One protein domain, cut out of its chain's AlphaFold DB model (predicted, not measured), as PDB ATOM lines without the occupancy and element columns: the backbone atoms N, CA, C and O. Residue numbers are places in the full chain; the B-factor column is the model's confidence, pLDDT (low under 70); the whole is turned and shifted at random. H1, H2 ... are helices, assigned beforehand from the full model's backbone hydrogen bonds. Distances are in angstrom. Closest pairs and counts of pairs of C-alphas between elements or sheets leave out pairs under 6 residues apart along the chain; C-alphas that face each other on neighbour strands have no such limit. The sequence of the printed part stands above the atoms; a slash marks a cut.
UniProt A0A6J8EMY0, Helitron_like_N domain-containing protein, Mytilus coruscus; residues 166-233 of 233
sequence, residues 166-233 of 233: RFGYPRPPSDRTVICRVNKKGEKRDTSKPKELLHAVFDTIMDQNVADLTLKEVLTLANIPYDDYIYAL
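AT A GLANCE: This is residues 166 to 233 of the 233 residues of the protein "Helitron_like_N domain-containing protein" of Mytilus coruscus (UniProt A0A6J8EMY0). One longer helix, H1, has two short helices, H2 and H3, packed on the same side of it, H3 on its first part and H2 on a later part, and the centres of the three make a triangle. Before them comes a long stretch with no named element, residues 166 to 191, and residues 181 to 190 of it stick out from the body as a free loop that adds to the length. The printed part has 68 residues with three named helices, in the order H1, H2, H3, and no named strand; the class is all helix, though under half of the residues, 30 of 68, are in named elements. The whole is only just compact, close to loose, with a radius of gyration of the C-alphas of 13.0 A, and it is elongated, spanning 41 by 25 by 21 A.

HOW THE PARTS SIT: Pass the long first stretch and look at H1, residues 192 to 207, which touches both of the other helices. With its residues 201 to 205 alone it touches H2, residues 215 to 221; their closest C-alphas, those of Val 201 and Leu 219, are 6.8 A apart. The lines of H1 and H2 are about perpendicular, at 87 degrees. With its residues 193 to 198 alone H1 touches H3, residues 226 to 232; the closest C-alphas, those of Pro 194 and Ala 232, are 4.3 A apart. H1 and H3 run opposite ways at a steep tilt of 63 degrees. H2 and H3 are close but not clearly touching: their closest C-alphas, those of Leu 219 and Tyr 226, are 6.9 A apart, and their lines are about perpendicular, at 82 degrees. In H1, H2 and H3 every O i to N i+4 pair is within hydrogen-bond range.

IN THESE COORDINATES: Start at C-alpha 166, at (6.489, -71.874, -47.226), and read on through residue 191 without meeting a named element. Find C-alpha 192 at (2.252, -60.962, -30.258); from there H1 runs 22.4 A to C-alpha 207 at (1.456, -82.990, -33.997). H2 runs from Leu 215 to Leu 221, 9.9 A, and H3 from Tyr 226 to Ala 232, 9.8 A, ending at (-6.679, -63.960, -33.167).

THE WHOLE: The two C-alphas farthest apart, those of Gly 186 and Asp 212, are 41.7 A apart. Without residues 181 to 190, which stand free, the body of 58 residues spans 28 by 26 by 21 A. The link from H1 to H2 is short, with 7 residues, and the link from H2 to H3 is tight, with 4. The printed part has no cut, and Leu 233 is the chain's last residue. The mean pLDDT of the printed part is 86.8; look for values under 70 at residues 183 and 186.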
ATOM      1  N   ARG A 166       6.259 -73.275 -46.830       87.88
ATOM      2  CA  ARG A 166       6.489 -71.874 -47.226       87.88
ATOM      3  C   ARG A 166       5.201 -71.049 -47.313       87.88
ATOM      4  O   ARG A 166       5.235 -69.842 -47.105       87.88
ATOM      5  N   PHE A 167       4.092 -71.682 -47.687       88.38
ATOM      6  CA  PHE A 167       2.802 -71.016 -47.860       88.38
ATOM      7  C   PHE A 167       1.974 -70.975 -46.570       88.38
ATOM      8  O   PHE A 167       0.880 -70.428 -46.588       88.38
ATOM      9  N   GLY A 168       2.482 -71.526 -45.462       86.81
ATOM     10  CA  GLY A 168       1.784 -71.526 -44.178       86.81
ATOM     11  C   GLY A 168       0.571 -72.454 -44.133       86.81
ATOM     12  O   GLY A 168      -0.398 -72.110 -43.470       86.81
ATOM     13  N   TYR A 169       0.599 -73.579 -44.861       88.88
ATOM     14  CA  TYR A 169      -0.397 -74.645 -44.708       88.88
ATOM     15  C   TYR A 169       0.013 -75.655 -43.618       88.88
ATOM     16  O   TYR A 169       1.214 -75.948 -43.525       88.88
ATOM     17  N   PRO A 170      -0.960 -76.226 -42.877       87.31
ATOM     18  CA  PRO A 170      -2.388 -75.875 -42.906       87.31
ATOM     19  C   PRO A 170      -2.646 -74.447 -42.396       87.31
ATOM     20  O   PRO A 170      -1.909 -73.933 -41.559       87.31
ATOM     21  N   ARG A 171      -3.656 -73.778 -42.965       87.81
ATOM     22  CA  ARG A 171      -4.100 -72.464 -42.476       87.81
ATOM     23  C   ARG A 171      -4.888 -72.656 -41.175       87.81
ATOM     24  O   ARG A 171      -5.438 -73.741 -40.989       87.81
ATOM     25  N   PRO A 172      -4.959 -71.639 -40.298       88.81
ATOM     26  CA  PRO A 172      -5.829 -71.693 -39.130       88.81
ATOM     27  C   PRO A 172      -7.271 -72.064 -39.540       88.81
ATOM     28  O   PRO A 172      -7.799 -71.424 -40.454       88.81
ATOM     29  N   PRO A 173      -7.873 -73.110 -38.947       90.06
ATOM     30  CA  PRO A 173      -9.238 -73.518 -39.265       90.06
ATOM     31  C   PRO A 173     -10.263 -72.461 -38.842       90.06
ATOM     32  O   PRO A 173     -10.091 -71.756 -37.857       90.06
ATOM     33  N   SER A 174     -11.374 -72.375 -39.563       90.88
ATOM     34  CA  SER A 174     -12.503 -71.539 -39.165       90.88
ATOM     35  C   SER A 174     -13.799 -72.247 -39.521       90.88
ATOM     36  O   SER A 174     -13.889 -72.882 -40.569       90.88
ATOM     37  N   ASP A 175     -14.779 -72.165 -38.628       90.75
ATOM     38  CA  ASP A 175     -16.116 -72.741 -38.781       90.75
ATOM     39  C   ASP A 175     -17.106 -71.774 -39.453       90.75
ATOM     40  O   ASP A 175     -18.261 -72.129 -39.673       90.75
ATOM     41  N   ARG A 176     -16.658 -70.557 -39.786       91.06
ATOM     42  CA  ARG A 176     -17.455 -69.522 -40.450       91.06
ATOM     43  C   ARG A 176     -16.588 -68.596 -41.295       91.06
ATOM     44  O   ARG A 176     -15.386 -68.473 -41.070       91.06
ATOM     45  N   THR A 177     -17.209 -67.869 -42.214       92.69
ATOM     46  CA  THR A 177     -16.526 -66.801 -42.946       92.69
ATOM     47  C   THR A 177     -16.209 -65.623 -42.019       92.69
ATOM     48  O   THR A 177     -17.086 -65.067 -41.358       92.69
ATOM     49  N   VAL A 178     -14.929 -65.234 -41.965       89.69
ATOM     50  CA  VAL A 178     -14.429 -64.114 -41.151       89.69
ATOM     51  C   VAL A 178     -14.110 -62.923 -42.051       89.69
ATOM     52  O   VAL A 178     -13.344 -63.038 -43.010       89.69
ATOM     53  N   ILE A 179     -14.681 -61.759 -41.735       89.94
ATOM     54  CA  ILE A 179     -14.481 -60.529 -42.507       89.94
ATOM     55  C   ILE A 179     -13.324 -59.717 -41.919       89.94
ATOM     56  O   ILE A 179     -13.428 -59.111 -40.854       89.94
ATOM     57  N   CYS A 180     -12.211 -59.642 -42.649       84.88
ATOM     58  CA  CYS A 180     -11.059 -58.854 -42.223       84.88
ATOM     59  C   CYS A 180     -11.266 -57.357 -42.505       84.88
ATOM     60  O   CYS A 180     -11.085 -56.897 -43.635       84.88
ATOM     61  N   ARG A 181     -11.565 -56.563 -41.471       79.69
ATOM     62  CA  ARG A 181     -11.543 -55.094 -41.575       79.69
ATOM     63  C   ARG A 181     -10.132 -54.545 -41.373       79.69
ATOM     64  O   ARG A 181      -9.465 -54.830 -40.377       79.69
ATOM     65  N   VAL A 182      -9.681 -53.717 -42.315       73.75
ATOM     66  CA  VAL A 182      -8.385 -53.037 -42.215       73.75
ATOM     67  C   VAL A 182      -8.445 -52.015 -41.079       73.75
ATOM     68  O   VAL A 182      -9.401 -51.251 -40.965       73.75
ATOM     69  N   ASN A 183      -7.405 -51.983 -40.244       68.19
ATOM     70  CA  ASN A 183      -7.260 -50.962 -39.208       68.19
ATOM     71  C   ASN A 183      -7.277 -49.553 -39.793       68.19
ATOM     72  O   ASN A 183      -6.762 -49.317 -40.893       68.19
ATOM     73  N   LYS A 184      -7.778 -48.587 -39.016       71.62
ATOM     74  CA  LYS A 184      -7.637 -47.181 -39.395       71.62
ATOM     75  C   LYS A 184      -6.147 -46.850 -39.482       71.62
ATOM     76  O   LYS A 184      -5.338 -47.316 -38.675       71.62
ATOM     77  N   LYS A 185      -5.763 -46.054 -40.487       71.06
ATOM     78  CA  LYS A 185      -4.365 -45.629 -40.677       71.06
ATOM     79  C   LYS A 185      -3.801 -45.081 -39.359       71.06
ATOM     80  O   LYS A 185      -4.281 -44.067 -38.868       71.06
ATOM     81  N   GLY A 186      -2.765 -45.735 -38.832       67.88
ATOM     82  CA  GLY A 186      -2.067 -45.331 -37.605       67.88
ATOM     83  C   GLY A 186      -2.348 -46.199 -36.374       67.88
ATOM     84  O   GLY A 186      -1.575 -46.133 -35.421       67.88
ATOM     85  N   GLU A 187      -3.373 -47.056 -36.393       73.94
ATOM     86  CA  GLU A 187      -3.633 -48.007 -35.306       73.94
ATOM     87  C   GLU A 187      -2.670 -49.198 -35.391       73.94
ATOM     88  O   GLU A 187      -2.720 -50.018 -36.312       73.94
ATOM     89  N   LYS A 188      -1.771 -49.303 -34.408       71.06
ATOM     90  CA  LYS A 188      -0.945 -50.494 -34.202       71.06
ATOM     91  C   LYS A 188      -1.670 -51.414 -33.225       71.06
ATOM     92  O   LYS A 188      -1.712 -51.116 -32.036       71.06
ATOM     93  N   ARG A 189      -2.227 -52.526 -33.714       72.69
ATOM     94  CA  ARG A 189      -2.640 -53.626 -32.830       72.69
ATOM     95  C   ARG A 189      -1.403 -54.396 -32.386       72.69
ATOM     96  O   ARG A 189      -0.508 -54.644 -33.199       72.69
ATOM     97  N   ASP A 190      -1.363 -54.780 -31.116       81.94
ATOM     98  CA  ASP A 190      -0.416 -55.795 -30.672       81.94
ATOM     99  C   ASP A 190      -0.760 -57.120 -31.365       81.94
ATOM    100  O   ASP A 190      -1.904 -57.570 -31.351       81.94
ATOM    101  N   THR A 191       0.237 -57.709 -32.023       85.00
ATOM    102  CA  THR A 191       0.094 -58.969 -32.762       85.00
ATOM    103  C   THR A 191       0.822 -60.122 -32.084       85.00
ATOM    104  O   THR A 191       0.768 -61.228 -32.613       85.00
ATOM    105  N   SER A 192       1.500 -59.901 -30.945       89.88
ATOM    106  CA  SER A 192       2.252 -60.962 -30.258       89.88
ATOM    107  C   SER A 192       1.311 -62.060 -29.779       89.88
ATOM    108  O   SER A 192       1.411 -63.195 -30.239       89.88
ATOM    109  N   LYS A 193       0.311 -61.694 -28.964       89.44
ATOM    110  CA  LYS A 193      -0.656 -62.650 -28.412       89.44
ATOM    111  C   LYS A 193      -1.461 -63.387 -29.502       89.44
ATOM    112  O   LYS A 193      -1.487 -64.612 -29.455       89.44
ATOM    113  N   PRO A 194      -2.049 -62.717 -30.521       90.88
ATOM    114  CA  PRO A 194      -2.690 -63.419 -31.638       90.88
ATOM    115  C   PRO A 194      -1.779 -64.433 -32.338       90.88
ATOM    116  O   PRO A 194      -2.184 -65.565 -32.582       90.88
ATOM    117  N   LYS A 195      -0.519 -64.071 -32.617       90.50
ATOM    118  CA  LYS A 195       0.432 -64.988 -33.263       90.50
ATOM    119  C   LYS A 195       0.755 -66.199 -32.397       90.50
ATOM    120  O   LYS A 195       0.858 -67.296 -32.931       90.50
ATOM    121  N   GLU A 196       0.926 -66.006 -31.092       92.38
ATOM    122  CA  GLU A 196       1.172 -67.096 -30.143       92.38
ATOM    123  C   GLU A 196      -0.001 -68.086 -30.115       92.38
ATOM    124  O   GLU A 196       0.222 -69.290 -30.226       92.38
ATOM    125  N   LEU A 197      -1.241 -67.584 -30.076       92.75
ATOM    126  CA  LEU A 197      -2.449 -68.415 -30.124       92.75
ATOM    127  C   LEU A 197      -2.548 -69.203 -31.439       92.75
ATOM    128  O   LEU A 197      -2.723 -70.420 -31.418       92.75
ATOM    129  N   LEU A 198      -2.381 -68.535 -32.586       92.25
ATOM    130  CA  LEU A 198      -2.439 -69.197 -33.893       92.25
ATOM    131  C   LEU A 198      -1.326 -70.242 -34.068       92.25
ATOM    132  O   LEU A 198      -1.562 -71.283 -34.681       92.25
ATOM    133  N   HIS A 199      -0.128 -69.996 -33.526       90.00
ATOM    134  CA  HIS A 199       0.960 -70.975 -33.541       90.00
ATOM    135  C   HIS A 199       0.651 -72.201 -32.680       90.00
ATOM    136  O   HIS A 199       0.877 -73.313 -33.140       90.00
ATOM    137  N   ALA A 200       0.094 -72.026 -31.482       91.00
ATOM    138  CA  ALA A 200      -0.273 -73.149 -30.620       91.00
ATOM    139  C   ALA A 200      -1.360 -74.042 -31.253       91.00
ATOM    140  O   ALA A 200      -1.267 -75.270 -31.191       91.00
ATOM    141  N   VAL A 201      -2.347 -73.447 -31.937       91.75
ATOM    142  CA  VAL A 201      -3.330 -74.215 -32.723       91.75
ATOM    143  C   VAL A 201      -2.655 -74.934 -33.890       91.75
ATOM    144  O   VAL A 201      -2.907 -76.115 -34.113       91.75
ATOM    145  N   PHE A 202      -1.767 -74.253 -34.619       89.50
ATOM    146  CA  PHE A 202      -1.032 -74.858 -35.729       89.50
ATOM    147  C   PHE A 202      -0.188 -76.060 -35.287       89.50
ATOM    148  O   PHE A 202      -0.249 -77.107 -35.926       89.50
ATOM    149  N   ASP A 203       0.574 -75.931 -34.199       88.31
ATOM    150  CA  ASP A 203       1.405 -77.014 -33.671       88.31
ATOM    151  C   ASP A 203       0.526 -78.200 -33.228       88.31
ATOM    152  O   ASP A 203       0.823 -79.342 -33.569       88.31
ATOM    153  N   THR A 204      -0.633 -77.936 -32.611       89.44
ATOM    154  CA  THR A 204      -1.621 -78.976 -32.256       89.44
ATOM    155  C   THR A 204      -2.123 -79.746 -33.483       89.44
ATOM    156  O   THR A 204      -2.179 -80.975 -33.457       89.44
ATOM    157  N   ILE A 205      -2.448 -79.042 -34.574       88.50
ATOM    158  CA  ILE A 205      -2.899 -79.652 -35.837       88.50
ATOM    159  C   ILE A 205      -1.786 -80.481 -36.492       88.50
ATOM    160  O   ILE A 205      -2.060 -81.484 -37.145       88.50
ATOM    161  N   MET A 206      -0.532 -80.047 -36.365       83.50
ATOM    162  CA  MET A 206       0.608 -80.721 -36.986       83.50
ATOM    163  C   MET A 206       1.081 -81.951 -36.206       83.50
ATOM    164  O   MET A 206       1.563 -82.901 -36.827       83.50
ATOM    165  N   ASP A 207       0.964 -81.928 -34.878       82.38
ATOM    166  CA  ASP A 207       1.456 -82.990 -33.997       82.38
ATOM    167  C   ASP A 207       0.419 -84.099 -33.757       82.38
ATOM    168  O   ASP A 207       0.789 -85.223 -33.405       82.38
ATOM    169  N   GLN A 208      -0.872 -83.816 -33.958       76.19
ATOM    170  CA  GLN A 208      -1.966 -84.759 -33.723       76.19
ATOM    171  C   GLN A 208      -2.759 -85.028 -35.005       76.19
ATOM    172  O   GLN A 208      -2.904 -84.160 -35.864       76.19
ATOM    173  N   ASN A 209      -3.313 -86.236 -35.143       78.19
ATOM    174  CA  ASN A 209      -4.249 -86.513 -36.230       78.19
ATOM    175  C   ASN A 209      -5.615 -85.903 -35.886       78.19
ATOM    176  O   ASN A 209      -6.399 -86.506 -35.159       78.19
ATOM    177  N   VAL A 210      -5.860 -84.694 -36.386       79.81
ATOM    178  CA  VAL A 210      -7.071 -83.907 -36.105       79.81
ATOM    179  C   VAL A 210      -8.050 -83.858 -37.283       79.81
ATOM    180  O   VAL A 210      -8.938 -83.013 -37.292       79.81
ATOM    181  N   ALA A 211      -7.874 -84.716 -38.295       76.94
ATOM    182  CA  ALA A 211      -8.644 -84.653 -39.543       76.94
ATOM    183  C   ALA A 211     -10.165 -84.749 -39.325       76.94
ATOM    184  O   ALA A 211     -10.912 -84.065 -40.018       76.94
ATOM    185  N   ASP A 212     -10.584 -85.530 -38.327       83.31
ATOM    186  CA  ASP A 212     -11.994 -85.798 -38.020       83.31
ATOM    187  C   ASP A 212     -12.506 -84.991 -36.811       83.31
ATOM    188  O   ASP A 212     -13.599 -85.244 -36.308       83.31
ATOM    189  N   LEU A 213     -11.709 -84.041 -36.304       88.38
ATOM    190  CA  LEU A 213     -12.075 -83.229 -35.144       88.38
ATOM    191  C   LEU A 213     -12.744 -81.922 -35.564       88.38
ATOM    192  O   LEU A 213     -12.319 -81.231 -36.490       88.38
ATOM    193  N   THR A 214     -13.749 -81.522 -34.795       90.50
ATOM    194  CA  THR A 214     -14.348 -80.192 -34.888       90.50
ATOM    195  C   THR A 214     -13.368 -79.113 -34.419       90.50
ATOM    196  O   THR A 214     -12.476 -79.359 -33.603       90.50
ATOM    197  N   LEU A 215     -13.580 -77.862 -34.849       91.31
ATOM    198  CA  LEU A 215     -12.781 -76.724 -34.375       91.31
ATOM    199  C   LEU A 215     -12.757 -76.646 -32.840       91.31
ATOM    200  O   LEU A 215     -11.708 -76.429 -32.241       91.31
ATOM    201  N   LYS A 216     -13.899 -76.880 -32.184       92.25
ATOM    202  CA  LYS A 216     -14.004 -76.842 -30.721       92.25
ATOM    203  C   LYS A 216     -13.134 -77.904 -30.044       92.25
ATOM    204  O   LYS A 216     -12.525 -77.621 -29.011       92.25
ATOM    205  N   GLU A 217     -13.053 -79.103 -30.610       92.56
ATOM    206  CA  GLU A 217     -12.197 -80.178 -30.100       92.56
ATOM    207  C   GLU A 217     -10.717 -79.844 -30.292       92.56
ATOM    208  O   GLU A 217      -9.945 -79.956 -29.341       92.56
ATOM    209  N   VAL A 218     -10.335 -79.323 -31.463       92.38
ATOM    210  CA  VAL A 218      -8.959 -78.861 -31.728       92.38
ATOM    211  C   VAL A 218      -8.542 -77.763 -30.748       92.38
ATOM    212  O   VAL A 218      -7.453 -77.819 -30.178       92.38
ATOM    213  N   LEU A 219      -9.411 -76.783 -30.493       94.00
ATOM    214  CA  LEU A 219      -9.132 -75.708 -29.537       94.00
ATOM    215  C   LEU A 219      -9.057 -76.210 -28.089       94.00
ATOM    216  O   LEU A 219      -8.249 -75.711 -27.307       94.00
ATOM    217  N   THR A 220      -9.843 -77.233 -27.744       93.81
ATOM    218  CA  THR A 220      -9.761 -77.893 -26.434       93.81
ATOM    219  C   THR A 220      -8.412 -78.595 -26.263       93.81
ATOM    220  O   THR A 220      -7.784 -78.453 -25.216       93.81
ATOM    221  N   LEU A 221      -7.925 -79.286 -27.300       92.25
ATOM    222  CA  LEU A 221      -6.599 -79.916 -27.306       92.25
ATOM    223  C   LEU A 221      -5.466 -78.887 -27.203       92.25
ATOM    224  O   LEU A 221      -4.490 -79.120 -26.495       92.25
ATOM    225  N   ALA A 222      -5.622 -77.738 -27.863       92.06
ATOM    226  CA  ALA A 222      -4.673 -76.629 -27.795       92.06
ATOM    227  C   ALA A 222      -4.776 -75.809 -26.491       92.06
ATOM    228  O   ALA A 222      -3.948 -74.928 -26.262       92.06
ATOM    229  N   ASN A 223      -5.775 -76.081 -25.639       94.19
ATOM    230  CA  ASN A 223      -6.093 -75.319 -24.430       94.19
ATOM    231  C   ASN A 223      -6.324 -73.814 -24.702       94.19
ATOM    232  O   ASN A 223      -5.826 -72.950 -23.977       94.19
ATOM    233  N   ILE A 224      -7.067 -73.500 -25.770       94.62
ATOM    234  CA  ILE A 224      -7.360 -72.128 -26.209       94.62
ATOM    235  C   ILE A 224      -8.876 -71.876 -26.189       94.62
ATOM    236  O   ILE A 224      -9.627 -72.626 -26.813       94.62
ATOM    237  N   PRO A 225      -9.361 -70.815 -25.514       94.56
ATOM    238  CA  PRO A 225     -10.764 -70.415 -25.589       94.56
ATOM    239  C   PRO A 225     -11.176 -70.005 -27.010       94.56
ATOM    240  O   PRO A 225     -10.419 -69.343 -27.719       94.56
ATOM    241  N   TYR A 226     -12.408 -70.338 -27.402       92.38
ATOM    242  CA  TYR A 226     -12.938 -70.021 -28.734       92.38
ATOM    243  C   TYR A 226     -12.892 -68.520 -29.049       92.38
ATOM    244  O   TYR A 226     -12.397 -68.134 -30.101       92.38
ATOM    245  N   ASP A 227     -13.329 -67.665 -28.120       91.38
ATOM    246  CA  ASP A 227     -13.361 -66.213 -28.344       91.38
ATOM    247  C   ASP A 227     -11.956 -65.614 -28.526       91.38
ATOM    248  O   ASP A 227     -11.759 -64.742 -29.373       91.38
ATOM    249  N   ASP A 228     -10.966 -66.126 -27.786       91.94
ATOM    250  CA  ASP A 228      -9.563 -65.721 -27.926       91.94
ATOM    251  C   ASP A 228      -9.000 -66.143 -29.290       91.94
ATOM    252  O   ASP A 228      -8.243 -65.391 -29.909       91.94
ATOM    253  N   TYR A 229      -9.381 -67.328 -29.772       93.56
ATOM    254  CA  TYR A 229      -8.992 -67.819 -31.089       93.56
ATOM    255  C   TYR A 229      -9.618 -67.004 -32.221       93.56
ATOM    256  O   TYR A 229      -8.911 -66.561 -33.122       93.56
ATOM    257  N   ILE A 230     -10.926 -66.753 -32.154       89.50
ATOM    258  CA  ILE A 230     -11.639 -65.941 -33.144       89.50
ATOM    259  C   ILE A 230     -11.100 -64.513 -33.183       89.50
ATOM    260  O   ILE A 230     -10.971 -63.948 -34.263       89.50
ATOM    261  N   TYR A 231     -10.751 -63.929 -32.035       86.56
ATOM    262  CA  TYR A 231     -10.093 -62.623 -31.995       86.56
ATOM    263  C   TYR A 231      -8.690 -62.644 -32.629       86.56
ATOM    264  O   TYR A 231      -8.202 -61.610 -33.091       86.56
ATOM    265  N   ALA A 232      -8.016 -63.799 -32.611       89.25
ATOM    266  CA  ALA A 232      -6.679 -63.960 -33.167       89.25
ATOM    267  C   ALA A 232      -6.652 -64.154 -34.694       89.25
ATOM    268  O   ALA A 232      -5.606 -63.867 -35.285       89.25
ATOM    269  N   LEU A 233      -7.745 -64.640 -35.300       87.00
ATOM    270  CA  LEU A 233      -7.924 -64.771 -36.757       87.00
ATOM    271  C   LEU A 233      -7.920 -63.401 -37.459       87.00
ATOM    272  O   LEU A 233      -7.232 -63.303 -38.503       87.00
TER     273      LEU A 233